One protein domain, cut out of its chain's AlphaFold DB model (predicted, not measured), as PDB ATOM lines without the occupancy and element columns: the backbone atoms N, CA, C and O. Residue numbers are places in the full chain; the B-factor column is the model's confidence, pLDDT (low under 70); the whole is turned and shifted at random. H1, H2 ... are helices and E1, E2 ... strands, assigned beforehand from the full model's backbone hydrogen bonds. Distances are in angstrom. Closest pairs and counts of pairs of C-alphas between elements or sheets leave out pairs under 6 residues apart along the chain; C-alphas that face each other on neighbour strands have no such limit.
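Overview. This is residues 2 to 93 of the 636 residues of an uncharacterized protein of Mycolicibacterium smegmatis (UniProt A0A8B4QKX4). With little regular structure, a small parallel sheet has H1 over one face and H3 over the other; residues 69 to 93 loop back beyond E3. The printed part has 92 residues, of which the named elements hold only 35; these are three helices and three strands, mixed in class, in the order E1 H1 H2 E2 H3 E3 along the chain. The whole is compact, radius of gyration of the C-alphas 13.4 A, spans 33 by 32 by 25 A.

Arrangement. Inner strand E1, residues 2 to 5, neighbours E2, 49 to 53, and E3, 66 to 68; within hydrogen-bond range are N 3 and O 50, 2.9 A, and N 4 and O 67, 2.7 A. H1, residues 8 to 20, and H3, 54 to 59, are on opposite faces. H2, 24 to 27, is close to H1 but not clearly touching: closest C-alphas 19 and 27, 4.9 A. Every O i to N i+4 pair is within range in H1, 0 of 2 in H3, with 2 of 3 O i to N i+3.

Along the chain. H1 measures 18.2 A. C-alpha 2 is at (198.708, 202.971, 127.485), C-alpha 68 at (202.626, 203.396, 135.030).

Size, cuts and confidence. The printed part has no cut; the link H2 to E2 is long.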
ATOM      1  N   VAL A   2     198.647 201.618 126.908       89.81
ATOM      2  CA  VAL A   2     198.708 202.971 127.485       89.81
ATOM      3  C   VAL A   2     199.808 203.049 128.539       89.81
ATOM      4  O   VAL A   2     199.857 202.200 129.426       89.81
ATOM      5  N   LEU A   3     200.671 204.060 128.448       91.75
ATOM      6  CA  LEU A   3     201.741 204.319 129.412       91.75
ATOM      7  C   LEU A   3     201.491 205.644 130.142       91.75
ATOM      8  O   LEU A   3     201.444 206.703 129.524       91.75
ATOM      9  N   GLY A   4     201.343 205.578 131.459       92.50
ATOM     10  CA  GLY A   4     201.302 206.725 132.352       92.50
ATOM     11  C   GLY A   4     202.700 207.262 132.599       92.50
ATOM     12  O   GLY A   4     203.544 206.538 133.123       92.50
ATOM     13  N   VAL A   5     202.919 208.526 132.255       94.25
ATOM     14  CA  VAL A   5     204.213 209.207 132.364       94.25
ATOM     15  C   VAL A   5     204.100 210.518 133.144       94.25
ATOM     16  O   VAL A   5     203.062 211.186 133.136       94.25
ATOM     17  N   GLU A   6     205.171 210.903 133.829       93.81
ATOM     18  CA  GLU A   6     205.275 212.167 134.565       93.81
ATOM     19  C   GLU A   6     205.327 213.368 133.619       93.81
ATOM     20  O   GLU A   6     204.827 214.446 133.948       93.81
ATOM     21  N   SER A   7     205.941 213.202 132.444       92.75
ATOM     22  CA  SER A   7     206.165 214.294 131.502       92.75
ATOM     23  C   SER A   7     206.206 213.831 130.038       92.75
ATOM     24  O   SER A   7     206.488 212.660 129.764       92.75
ATOM     25  N   PRO A   8     205.995 214.753 129.076       91.62
ATOM     26  CA  PRO A   8     206.214 214.478 127.655       91.62
ATOM     27  C   PRO A   8     207.651 214.039 127.334       91.62
ATOM     28  O   PRO A   8     207.857 213.249 126.416       91.62
ATOM     29  N   ASP A   9     208.641 214.523 128.094       93.94
ATOM     30  CA  ASP A   9     210.047 214.149 127.912       93.94
ATOM     31  C   ASP A   9     210.276 212.682 128.299       93.94
ATOM     32  O   ASP A   9     210.945 211.950 127.567       93.94
ATOM     33  N   ASN A  10     209.666 212.220 129.396       93.00
ATOM     34  CA  ASN A  10     209.717 210.810 129.793       93.00
ATOM     35  C   ASN A  10     209.014 209.923 128.758       93.00
ATOM     36  O   ASN A  10     209.554 208.888 128.366       93.00
ATOM     37  N   ALA A  11     207.856 210.348 128.237       92.38
ATOM     38  CA  ALA A  11     207.202 209.632 127.143       92.38
ATOM     39  C   ALA A  11     208.110 209.497 125.918       92.38
ATOM     40  O   ALA A  11     208.238 208.402 125.369       92.38
ATOM     41  N   ALA A  12     208.782 210.578 125.509       91.62
ATOM     42  CA  ALA A  12     209.725 210.541 124.396       91.62
ATOM     43  C   ALA A  12     210.894 209.574 124.656       91.62
ATOM     44  O   ALA A  12     211.316 208.875 123.736       91.62
ATOM     45  N   GLN A  13     211.386 209.480 125.897       92.62
ATOM     46  CA  GLN A  13     212.425 208.516 126.275       92.62
ATOM     47  C   GLN A  13     211.938 207.064 126.175       92.62
ATOM     48  O   GLN A  13     212.648 206.237 125.605       92.62
ATOM     49  N   TRP A  14     210.731 206.751 126.651       91.19
ATOM     50  CA  TRP A  14     210.151 205.404 126.542       91.19
ATOM     51  C   TRP A  14     209.869 204.991 125.099       91.19
ATOM     52  O   TRP A  14     210.196 203.875 124.691       91.19
ATOM     53  N   ILE A  15     209.298 205.902 124.306       91.25
ATOM     54  CA  ILE A  15     209.069 205.692 122.873       91.25
ATOM     55  C   ILE A  15     210.408 205.479 122.154       91.25
ATOM     56  O   ILE A  15     210.530 204.572 121.329       91.25
ATOM     57  N   GLY A  16     211.422 206.281 122.493       90.81
ATOM     58  CA  GLY A  16     212.778 206.135 121.977       90.81
ATOM     59  C   GLY A  16     213.378 204.774 122.320       90.81
ATOM     60  O   GLY A  16     213.854 204.085 121.424       90.81
ATOM     61  N   LEU A  17     213.292 204.347 123.584       88.69
ATOM     62  CA  LEU A  17     213.781 203.042 124.034       88.69
ATOM     63  C   LEU A  17     213.147 201.897 123.236       88.69
ATOM     64  O   LEU A  17     213.869 201.056 122.710       88.69
ATOM     65  N   LEU A  18     211.818 201.888 123.100       89.25
ATOM     66  CA  LEU A  18     211.110 200.882 122.300       89.25
ATOM     67  C   LEU A  18     211.557 200.892 120.837       89.25
ATOM     68  O   LEU A  18     211.760 199.830 120.256       89.25
ATOM     69  N   SER A  19     211.748 202.082 120.267       90.56
ATOM     70  CA  SER A  19     212.214 202.247 118.888       90.56
ATOM     71  C   SER A  19     213.623 201.680 118.683       90.56
ATOM     72  O   SER A  19     213.874 201.067 117.654       90.56
ATOM     73  N   PHE A  20     214.524 201.829 119.662       90.19
ATOM     74  CA  PHE A  20     215.884 201.274 119.598       90.19
ATOM     75  C   PHE A  20     215.923 199.743 119.676       90.19
ATOM     76  O   PHE A  20     216.861 199.129 119.182       90.19
ATOM     77  N   LEU A  21     214.912 199.108 120.271       91.00
ATOM     78  CA  LEU A  21     214.804 197.644 120.303       91.00
ATOM     79  C   LEU A  21     214.256 197.049 118.991       91.00
ATOM     80  O   LEU A  21     214.071 195.832 118.904       91.00
ATOM     81  N   MET A  22     213.985 197.893 117.994       92.19
ATOM     82  CA  MET A  22     213.526 197.554 116.648       92.19
ATOM     83  C   MET A  22     214.583 197.987 115.620       92.19
ATOM     84  O   MET A  22     215.468 198.778 115.929       92.19
ATOM     85  N   SER A  23     214.471 197.528 114.371       93.19
ATOM     86  CA  SER A  23     215.264 198.114 113.281       93.19
ATOM     87  C   SER A  23     214.777 199.530 112.933       93.19
ATOM     88  O   SER A  23     213.588 199.821 113.120       93.19
ATOM     89  N   PRO A  24     215.627 200.401 112.355       91.81
ATOM     90  CA  PRO A  24     215.241 201.760 111.967       91.81
ATOM     91  C   PRO A  24     213.998 201.823 111.068       91.81
ATOM     92  O   PRO A  24     213.127 202.673 111.256       91.81
ATOM     93  N   GLY A  25     213.880 200.909 110.104       91.12
ATOM     94  CA  GLY A  25     212.752 200.816 109.183       91.12
ATOM     95  C   GLY A  25     211.452 200.384 109.860       91.12
ATOM     96  O   GLY A  25     210.390 200.918 109.533       91.12
ATOM     97  N   THR A  26     211.518 199.469 110.831       91.25
ATOM     98  CA  THR A  26     210.352 199.078 111.638       91.25
ATOM     99  C   THR A  26     209.973 200.175 112.634       91.25
ATOM    100  O   THR A  26     208.795 200.509 112.753       91.25
ATOM    101  N   ALA A  27     210.955 200.815 113.275       91.62
ATOM    102  CA  ALA A  27     210.744 201.948 114.172       91.62
ATOM    103  C   ALA A  27     210.110 203.155 113.458       91.62
ATOM    104  O   ALA A  27     209.248 203.823 114.023       91.62
ATOM    105  N   ALA A  28     210.454 203.405 112.190       90.38
ATOM    106  CA  ALA A  28     209.837 204.469 111.392       90.38
ATOM    107  C   ALA A  28     208.324 204.273 111.168       90.38
ATOM    108  O   ALA A  28     207.624 205.226 110.826       90.38
ATOM    109  N   GLN A  29     207.818 203.049 111.351       88.62
ATOM    110  CA  GLN A  29     206.395 202.711 111.263       88.62
ATOM    111  C   GLN A  29     205.716 202.632 112.639       88.62
ATOM    112  O   GLN A  29     204.515 202.362 112.711       88.62
ATOM    113  N   LEU A  30     206.452 202.875 113.730       87.88
ATOM    114  CA  LEU A  30     205.904 202.869 115.079       87.88
ATOM    115  C   LEU A  30     204.895 204.012 115.237       87.88
ATOM    116  O   LEU A  30     205.242 205.189 115.295       87.88
ATOM    117  N   SER A  31     203.621 203.655 115.342       88.56
ATOM    118  CA  SER A  31     202.556 204.600 115.672       88.56
ATOM    119  C   SER A  31     202.487 204.821 117.184       88.56
ATOM    120  O   SER A  31     202.214 203.875 117.932       88.56
ATOM    121  N   PHE A  32     202.691 206.061 117.626       89.69
ATOM    122  CA  PHE A  32     202.629 206.432 119.037       89.69
ATOM    123  C   PHE A  32     201.969 207.799 119.267       89.69
ATOM    124  O   PHE A  32     201.822 208.592 118.335       89.69
ATOM    125  N   SER A  33     201.613 208.086 120.519       88.06
ATOM    126  CA  SER A  33     201.328 209.441 120.998       88.06
ATOM    127  C   SER A  33     202.105 209.749 122.272       88.06
ATOM    128  O   SER A  33     202.432 208.847 123.041       88.06
ATOM    129  N   THR A  34     202.471 211.017 122.462       82.06
ATOM    130  CA  THR A  34     203.458 211.416 123.475       82.06
ATOM    131  C   THR A  34     202.850 211.878 124.795       82.06
ATOM    132  O   THR A  34     203.510 211.738 125.817       82.06
ATOM    133  N   PHE A  35     201.656 212.481 124.808       85.81
ATOM    134  CA  PHE A  35     201.070 213.026 126.044       85.81
ATOM    135  C   PHE A  35     199.586 213.398 125.874       85.81
ATOM    136  O   PHE A  35     199.179 214.536 126.125       85.81
ATOM    137  N   ASP A  36     198.784 212.456 125.385       87.38
ATOM    138  CA  ASP A  36     197.352 212.684 125.169       87.38
ATOM    139  C   ASP A  36     196.589 212.623 126.502       87.38
ATOM    140  O   ASP A  36     197.013 211.965 127.454       87.38
ATOM    141  N   ARG A  37     195.441 213.301 126.593       90.38
ATOM    142  CA  ARG A  37     194.536 213.140 127.744       90.38
ATOM    143  C   ARG A  37     193.756 211.829 127.618       90.38
ATOM    144  O   ARG A  37     193.497 211.358 126.510       90.38
ATOM    145  N   ALA A  38     193.335 211.243 128.740       86.44
ATOM    146  CA  ALA A  38     192.627 209.952 128.723       86.44
ATOM    147  C   ALA A  38     191.337 209.954 127.877       86.44
ATOM    148  O   ALA A  38     191.003 208.939 127.265       86.44
ATOM    149  N   ASP A  39     190.633 211.087 127.793       85.31
ATOM    150  CA  ASP A  39     189.414 211.262 126.991       85.31
ATOM    151  C   ASP A  39     189.673 211.380 125.476       85.31
ATOM    152  O   ASP A  39     188.736 211.320 124.680       85.31
ATOM    153  N   GLN A  40     190.939 211.506 125.070       84.88
ATOM    154  CA  GLN A  40     191.382 211.551 123.675       84.88
ATOM    155  C   GLN A  40     191.821 210.175 123.153       84.88
ATOM    156  O   GLN A  40     192.031 210.011 121.949       84.88
ATOM    157  N   LEU A  41     191.937 209.173 124.034       83.44
ATOM    158  CA  LEU A  41     192.332 207.821 123.657       83.44
ATOM    159  C   LEU A  41     191.254 207.157 122.793       83.44
ATOM    160  O   LEU A  41     190.103 207.001 123.202       83.44
ATOM    161  N   ASN A  42     191.650 206.691 121.608       79.94
ATOM    162  CA  ASN A  42     190.785 205.913 120.729       79.94
ATOM    163  C   ASN A  42     191.306 204.468 120.604       79.94
ATOM    164  O   ASN A  42     192.335 204.261 119.960       79.94
ATOM    165  N   PRO A  43     190.586 203.456 121.133       71.50
ATOM    166  CA  PRO A  43     190.994 202.051 121.043       71.50
ATOM    167  C   PRO A  43     191.122 201.506 119.620       71.50
ATOM    168  O   PRO A  43     191.771 200.488 119.412       71.50
ATOM    169  N   HIS A  44     190.522 202.178 118.639       75.00
ATOM    170  CA  HIS A  44     190.497 201.748 117.243       75.00
ATOM    171  C   HIS A  44     191.476 202.538 116.360       75.00
ATOM    172  O   HIS A  44     191.422 202.417 115.140       75.00
ATOM    173  N   SER A  45     192.351 203.368 116.944       71.38
ATOM    174  CA  SER A  45     193.301 204.203 116.191       71.38
ATOM    175  C   SER A  45     194.416 203.406 115.506       71.38
ATOM    176  O   SER A  45     195.097 203.943 114.637       71.38
ATOM    177  N   GLY A  46     194.623 202.146 115.909       70.94
ATOM    178  CA  GLY A  46     195.765 201.343 115.478       70.94
ATOM    179  C   GLY A  46     197.099 201.783 116.093       70.94
ATOM    180  O   GLY A  46     198.130 201.254 115.697       70.94
ATOM    181  N   GLN A  47     197.096 202.722 117.051       80.50
ATOM    182  CA  GLN A  47     198.305 203.131 117.772       80.50
ATOM    183  C   GLN A  47     198.854 201.991 118.637       80.50
ATOM    184  O   GLN A  47     198.124 201.345 119.391       80.50
ATOM    185  N   MET A  48     200.170 201.790 118.571       81.81
ATOM    186  CA  MET A  48     200.869 200.755 119.333       81.81
ATOM    187  C   MET A  48     201.052 201.184 120.798       81.81
ATOM    188  O   MET A  48     200.765 200.410 121.720       81.81
ATOM    189  N   LEU A  49     201.442 202.444 121.013       89.00
ATOM    190  CA  LEU A  49     201.677 203.028 122.333       89.00
ATOM    191  C   LEU A  49     201.065 204.429 122.447       89.00
ATOM    192  O   LEU A  49     201.410 205.315 121.671       89.00
ATOM    193  N   SER A  50     200.224 204.652 123.451       91.50
ATOM    194  CA  SER A  50     199.716 205.986 123.788       91.50
ATOM    195  C   SER A  50     200.225 206.387 125.165       91.50
ATOM    196  O   SER A  50     199.961 205.692 126.147       91.50
ATOM    197  N   ALA A  51     200.964 207.488 125.247       92.62
ATOM    198  CA  ALA A  51     201.420 208.028 126.518       92.62
ATOM    199  C   ALA A  51     200.422 209.067 127.050       92.62
ATOM    200  O   ALA A  51     199.977 209.945 126.309       92.62
ATOM    201  N   VAL A  52     200.078 208.956 128.334       93.69
ATOM    202  CA  VAL A  52     199.141 209.840 129.041       93.69
ATOM    203  C   VAL A  52     199.767 210.348 130.343       93.69
ATOM    204  O   VAL A  52     200.640 209.676 130.898       93.69
ATOM    205  N   PRO A  53     199.330 211.498 130.884       93.62
ATOM    206  CA  PRO A  53     199.740 211.929 132.217       93.62
ATOM    207  C   PRO A  53     199.425 210.869 133.285       93.62
ATOM    208  O   PRO A  53     198.358 210.255 133.248       93.62
ATOM    209  N   LEU A  54     200.290 210.699 134.292       91.31
ATOM    210  CA  LEU A  54     200.030 209.778 135.416       91.31
ATOM    211  C   LEU A  54     198.674 210.016 136.106       91.31
ATOM    212  O   LEU A  54     198.012 209.062 136.509       91.31
ATOM    213  N   GLU A  55     198.243 211.277 136.219       90.75
ATOM    214  CA  GLU A  55     196.937 211.651 136.792       90.75
ATOM    215  C   GLU A  55     195.742 211.086 136.002       90.75
ATOM    216  O   GLU A  55     194.698 210.777 136.580       90.75
ATOM    217  N   ASP A  56     195.924 210.882 134.699       91.38
ATOM    218  CA  ASP A  56     194.895 210.431 133.765       91.38
ATOM    219  C   ASP A  56     194.835 208.900 133.650       91.38
ATOM    220  O   ASP A  56     193.886 208.363 133.077       91.38
ATOM    221  N   LEU A  57     195.788 208.170 134.243       87.56
ATOM    222  CA  LEU A  57     195.859 206.708 134.148       87.56
ATOM    223  C   LEU A  57     194.594 206.021 134.692       87.56
ATOM    224  O   LEU A  57     194.141 205.013 134.157       87.56
ATOM    225  N   SER A  58     193.991 206.597 135.738       85.75
ATOM    226  CA  SER A  58     192.749 206.090 136.342       85.75
ATOM    227  C   SER A  58     191.508 206.258 135.454       85.75
ATOM    228  O   SER A  58     190.497 205.597 135.685       85.75
ATOM    229  N   ALA A  59     191.585 207.128 134.443       88.19
ATOM    230  CA  ALA A  59     190.513 207.416 133.496       88.19
ATOM    231  C   ALA A  59     190.666 206.655 132.165       88.19
ATOM    232  O   ALA A  59     189.846 206.833 131.263       88.19
ATOM    233  N   VAL A  60     191.691 205.804 132.033       86.69
ATOM    234  CA  VAL A  60     191.914 204.990 130.833       86.69
ATOM    235  C   VAL A  60     190.728 204.036 130.612       86.69
ATOM    236  O   VAL A  60     190.299 203.358 131.552       86.69
ATOM    237  N   PRO A  61     190.182 203.949 129.382       82.12
ATOM    238  CA  PRO A  61     189.050 203.079 129.087       82.12
ATOM    239  C   PRO A  61     189.296 201.603 129.433       82.12
ATOM    240  O   PRO A  61     190.369 201.047 129.185       82.12
ATOM    241  N   ALA A  62     188.254 200.935 129.933       77.06
ATOM    242  CA  ALA A  62     188.282 199.496 130.174       77.06
ATOM    243  C   ALA A  62     188.562 198.722 128.870       77.06
ATOM    244  O   ALA A  62     187.983 199.017 127.827       77.06
ATOM    245  N   GLY A  63     189.442 197.721 128.945       77.62
ATOM    246  CA  GLY A  63     189.892 196.932 127.791       77.62
ATOM    247  C   GLY A  63     191.252 197.352 127.224       77.62
ATOM    248  O   GLY A  63     191.797 196.636 126.391       77.62
ATOM    249  N   MET A  64     191.835 198.459 127.694       84.38
ATOM    250  CA  MET A  64     193.236 198.796 127.430       84.38
ATOM    251  C   MET A  64     194.137 198.343 128.580       84.38
ATOM    252  O   MET A  64     193.780 198.470 129.749       84.38
ATOM    253  N   VAL A  65     195.330 197.853 128.241       86.25
ATOM    254  CA  VAL A  65     196.402 197.625 129.217       86.25
ATOM    255  C   VAL A  65     197.040 198.972 129.546       86.25
ATOM    256  O   VAL A  65     197.602 199.610 128.649       86.25
ATOM    257  N   ALA A  66     196.934 199.386 130.808       88.12
ATOM    258  CA  ALA A  66     197.547 200.596 131.340       88.12
ATOM    259  C   ALA A  66     198.737 200.232 132.236       88.12
ATOM    260  O   ALA A  66     198.603 199.392 133.128       88.12
ATOM    261  N   ILE A  67     199.877 200.871 131.978       90.00
ATOM    262  CA  ILE A  67     201.123 200.711 132.733       90.00
ATOM    263  C   ILE A  67     201.545 202.079 133.253       90.00
ATOM    264  O   ILE A  67     201.454 203.056 132.518       90.00
ATOM    265  N   SER A  68     202.012 202.174 134.492       88.88
ATOM    266  CA  SER A  68     202.626 203.396 135.030       88.88
ATOM    267  C   SER A  68     204.146 203.289 134.968       88.88
ATOM    268  O   SER A  68     204.701 202.278 135.379       88.88
ATOM    269  N   GLU A  69     204.854 204.336 134.543       89.06
ATOM    270  CA  GLU A  69     206.325 204.313 134.572       89.06
ATOM    271  C   GLU A  69     206.916 204.227 135.992       89.06
ATOM    272  O   GLU A  69     208.070 203.842 136.161       89.06
ATOM    273  N   ALA A  70     206.121 204.565 137.012       85.94
ATOM    274  CA  ALA A  70     206.508 204.496 138.417       85.94
ATOM    275  C   ALA A  70     206.077 203.186 139.107       85.94
ATOM    276  O   ALA A  70     206.333 203.019 140.302       85.94
ATOM    277  N   GLU A  71     205.383 202.273 138.412       85.81
ATOM    278  CA  GLU A  71     204.946 201.015 139.026       85.81
ATOM    279  C   GLU A  71     205.997 199.907 138.934       85.81
ATOM    280  O   GLU A  71     206.726 199.771 137.954       85.81
ATOM    281  N   THR A  72     206.028 199.055 139.957       82.12
ATOM    282  CA  THR A  72     206.791 197.808 139.916       82.12
ATOM    283  C   THR A  72     205.967 196.730 139.215       82.12
ATOM    284  O   THR A  72     204.864 196.402 139.655       82.12
ATOM    285  N   LEU A  73     206.523 196.145 138.154       86.00
ATOM    286  CA  LEU A  73     205.928 195.035 137.409       86.00
ATOM    287  C   LEU A  73     206.426 193.689 137.952       86.00
ATOM    288  O   LEU A  73     207.607 193.535 138.263       86.00
ATOM    289  N   SER A  74     205.540 192.697 138.022       89.81
ATOM    290  CA  SER A  74     205.948 191.299 138.184       89.81
ATOM    291  C   SER A  74     206.258 190.734 136.804       89.81
ATOM    292  O   SER A  74     205.368 190.671 135.954       89.81
ATOM    293  N   LEU A  75     207.507 190.336 136.571       89.94
ATOM    294  CA  LEU A  75     207.916 189.740 135.302       89.94
ATOM    295  C   LEU A  75     207.490 188.266 135.257       89.94
ATOM    296  O   LEU A  75     207.606 187.560 136.258       89.94
ATOM    297  N   GLY A  76     206.933 187.853 134.120       90.31
ATOM    298  CA  GLY A  76     206.507 186.487 133.852       90.31
ATOM    299  C   GLY A  76     207.547 185.708 133.046       90.31
ATOM    300  O   GLY A  76     208.606 186.242 132.716       90.31
ATOM    301  N   GLU A  77     207.210 184.472 132.691       90.19
ATOM    302  CA  GLU A  77     208.052 183.552 131.917       90.19
ATOM    303  C   GLU A  77     207.347 183.158 130.612       90.19
ATOM    304  O   GLU A  77     206.125 182.980 130.583       90.19
ATOM    305  N   LEU A  78     208.101 183.041 129.515       89.62
ATOM    306  CA  LEU A  78     207.544 182.659 128.218       89.62
ATOM    307  C   LEU A  78     206.926 181.254 128.297       89.62
ATOM    308  O   LEU A  78     207.541 180.320 128.799       89.62
ATOM    309  N   GLY A  79     205.677 181.106 127.843       84.81
ATOM    310  CA  GLY A  79     204.925 179.848 127.967       84.81
ATOM    311  C   GLY A  79     204.457 179.508 129.394       84.81
ATOM    312  O   GLY A  79     203.811 178.476 129.586       84.81
ATOM    313  N   GLY A  80     204.749 180.368 130.374       90.38
ATOM    314  CA  GLY A  80     204.382 180.224 131.781       90.38
ATOM    315  C   GLY A  80     203.441 181.332 132.261       90.38
ATOM    316  O   GLY A  80     202.387 181.582 131.673       90.38
ATOM    317  N   GLU A  81     203.797 181.977 133.375       91.56
ATOM    318  CA  GLU A  81     203.002 183.075 133.939       91.56
ATOM    319  C   GLU A  81     203.165 184.372 133.125       91.56
ATOM    320  O   GLU A  81     204.279 184.692 132.714       91.56
ATOM    321  N   PRO A  82     202.096 185.171 132.939       93.25
ATOM    322  CA  PRO A  82     202.176 186.459 132.253       93.25
ATOM    323  C   PRO A  82     202.901 187.511 133.102       93.25
ATOM    324  O   PRO A  82     202.963 187.411 134.331       93.25
ATOM    325  N   HIS A  83     203.358 188.593 132.466       91.25
ATOM    326  CA  HIS A  83     203.717 189.799 133.211       91.25
ATOM    327  C   HIS A  83     202.469 190.355 133.908       91.25
ATOM    328  O   HIS A  83     201.372 190.342 133.339       91.25
ATOM    329  N   ARG A  84     202.618 190.864 135.134       91.19
ATOM    330  CA  ARG A  84     201.507 191.456 135.894       91.19
ATOM    331  C   ARG A  84     201.830 192.872 136.332       91.19
ATOM    332  O   ARG A  84     202.864 193.112 136.960       91.19
ATOM    333  N   THR A  85     200.921 193.793 136.030       86.31
ATOM    334  CA  THR A  85     200.998 195.173 136.520       86.31
ATOM    335  C   THR A  85     200.472 195.275 137.952       86.31
ATOM    336  O   THR A  85     199.735 194.397 138.414       86.31
ATOM    337  N   ALA A  86     200.801 196.358 138.665       80.31
ATOM    338  CA  ALA A  86     200.277 196.583 140.015       80.31
ATOM    339  C   ALA A  86     198.748 196.783 140.007       80.31
ATOM    340  O   ALA A  86     198.068 196.455 140.980       80.31
ATOM    341  N   GLY A  87     198.203 197.256 138.879       77.00
ATOM    342  CA  GLY A  87     196.765 197.340 138.604       77.00
ATOM    343  C   GLY A  87     196.083 196.001 138.289       77.00
ATOM    344  O   GLY A  87     194.874 195.977 138.071       77.00
ATOM    345  N   GLY A  88     196.826 194.887 138.270       82.06
ATOM    346  CA  GLY A  88     196.294 193.540 138.050       82.06
ATOM    347  C   GLY A  88     196.109 193.144 136.582       82.06
ATOM    348  O   GLY A  88     195.536 192.085 136.320       82.06
ATOM    349  N   TYR A  89     196.594 193.947 135.627       86.75
ATOM    350  CA  TYR A  89     196.574 193.574 134.211       86.75
ATOM    351  C   TYR A  89     197.587 192.461 133.945       86.75
ATOM    352  O   TYR A  89     198.727 192.538 134.401       86.75
ATOM    353  N   ALA A  90     197.166 191.440 133.198       89.38
ATOM    354  CA  ALA A  90     198.040 190.396 132.681       89.38
ATOM    355  C   ALA A  90     198.478 190.757 131.256       89.38
ATOM    356  O   ALA A  90     197.642 191.128 130.432       89.38
ATOM    357  N   ILE A  91     199.778 190.662 130.988       89.88
ATOM    358  CA  ILE A  91     200.381 190.918 129.680       89.88
ATOM    359  C   ILE A  91     201.157 189.670 129.289       89.88
ATOM    360  O   ILE A  91     202.052 189.243 130.022       89.88
ATOM    361  N   ASP A  92     200.812 189.097 128.143       91.88
ATOM    362  CA  ASP A  92     201.472 187.894 127.653       91.88
ATOM    363  C   ASP A  92     202.963 188.157 127.433       91.88
ATOM    364  O   ASP A  92     203.368 189.177 126.862       91.88
ATOM    365  N   VAL A  93     203.786 187.227 127.914       93.75
ATOM    366  CA  VAL A  93     205.220 187.243 127.642       93.75
ATOM    367  C   VAL A  93     205.416 186.865 126.181       93.75
ATOM    368  O   VAL A  93     204.842 185.890 125.699       93.75
TER     369      VAL A  93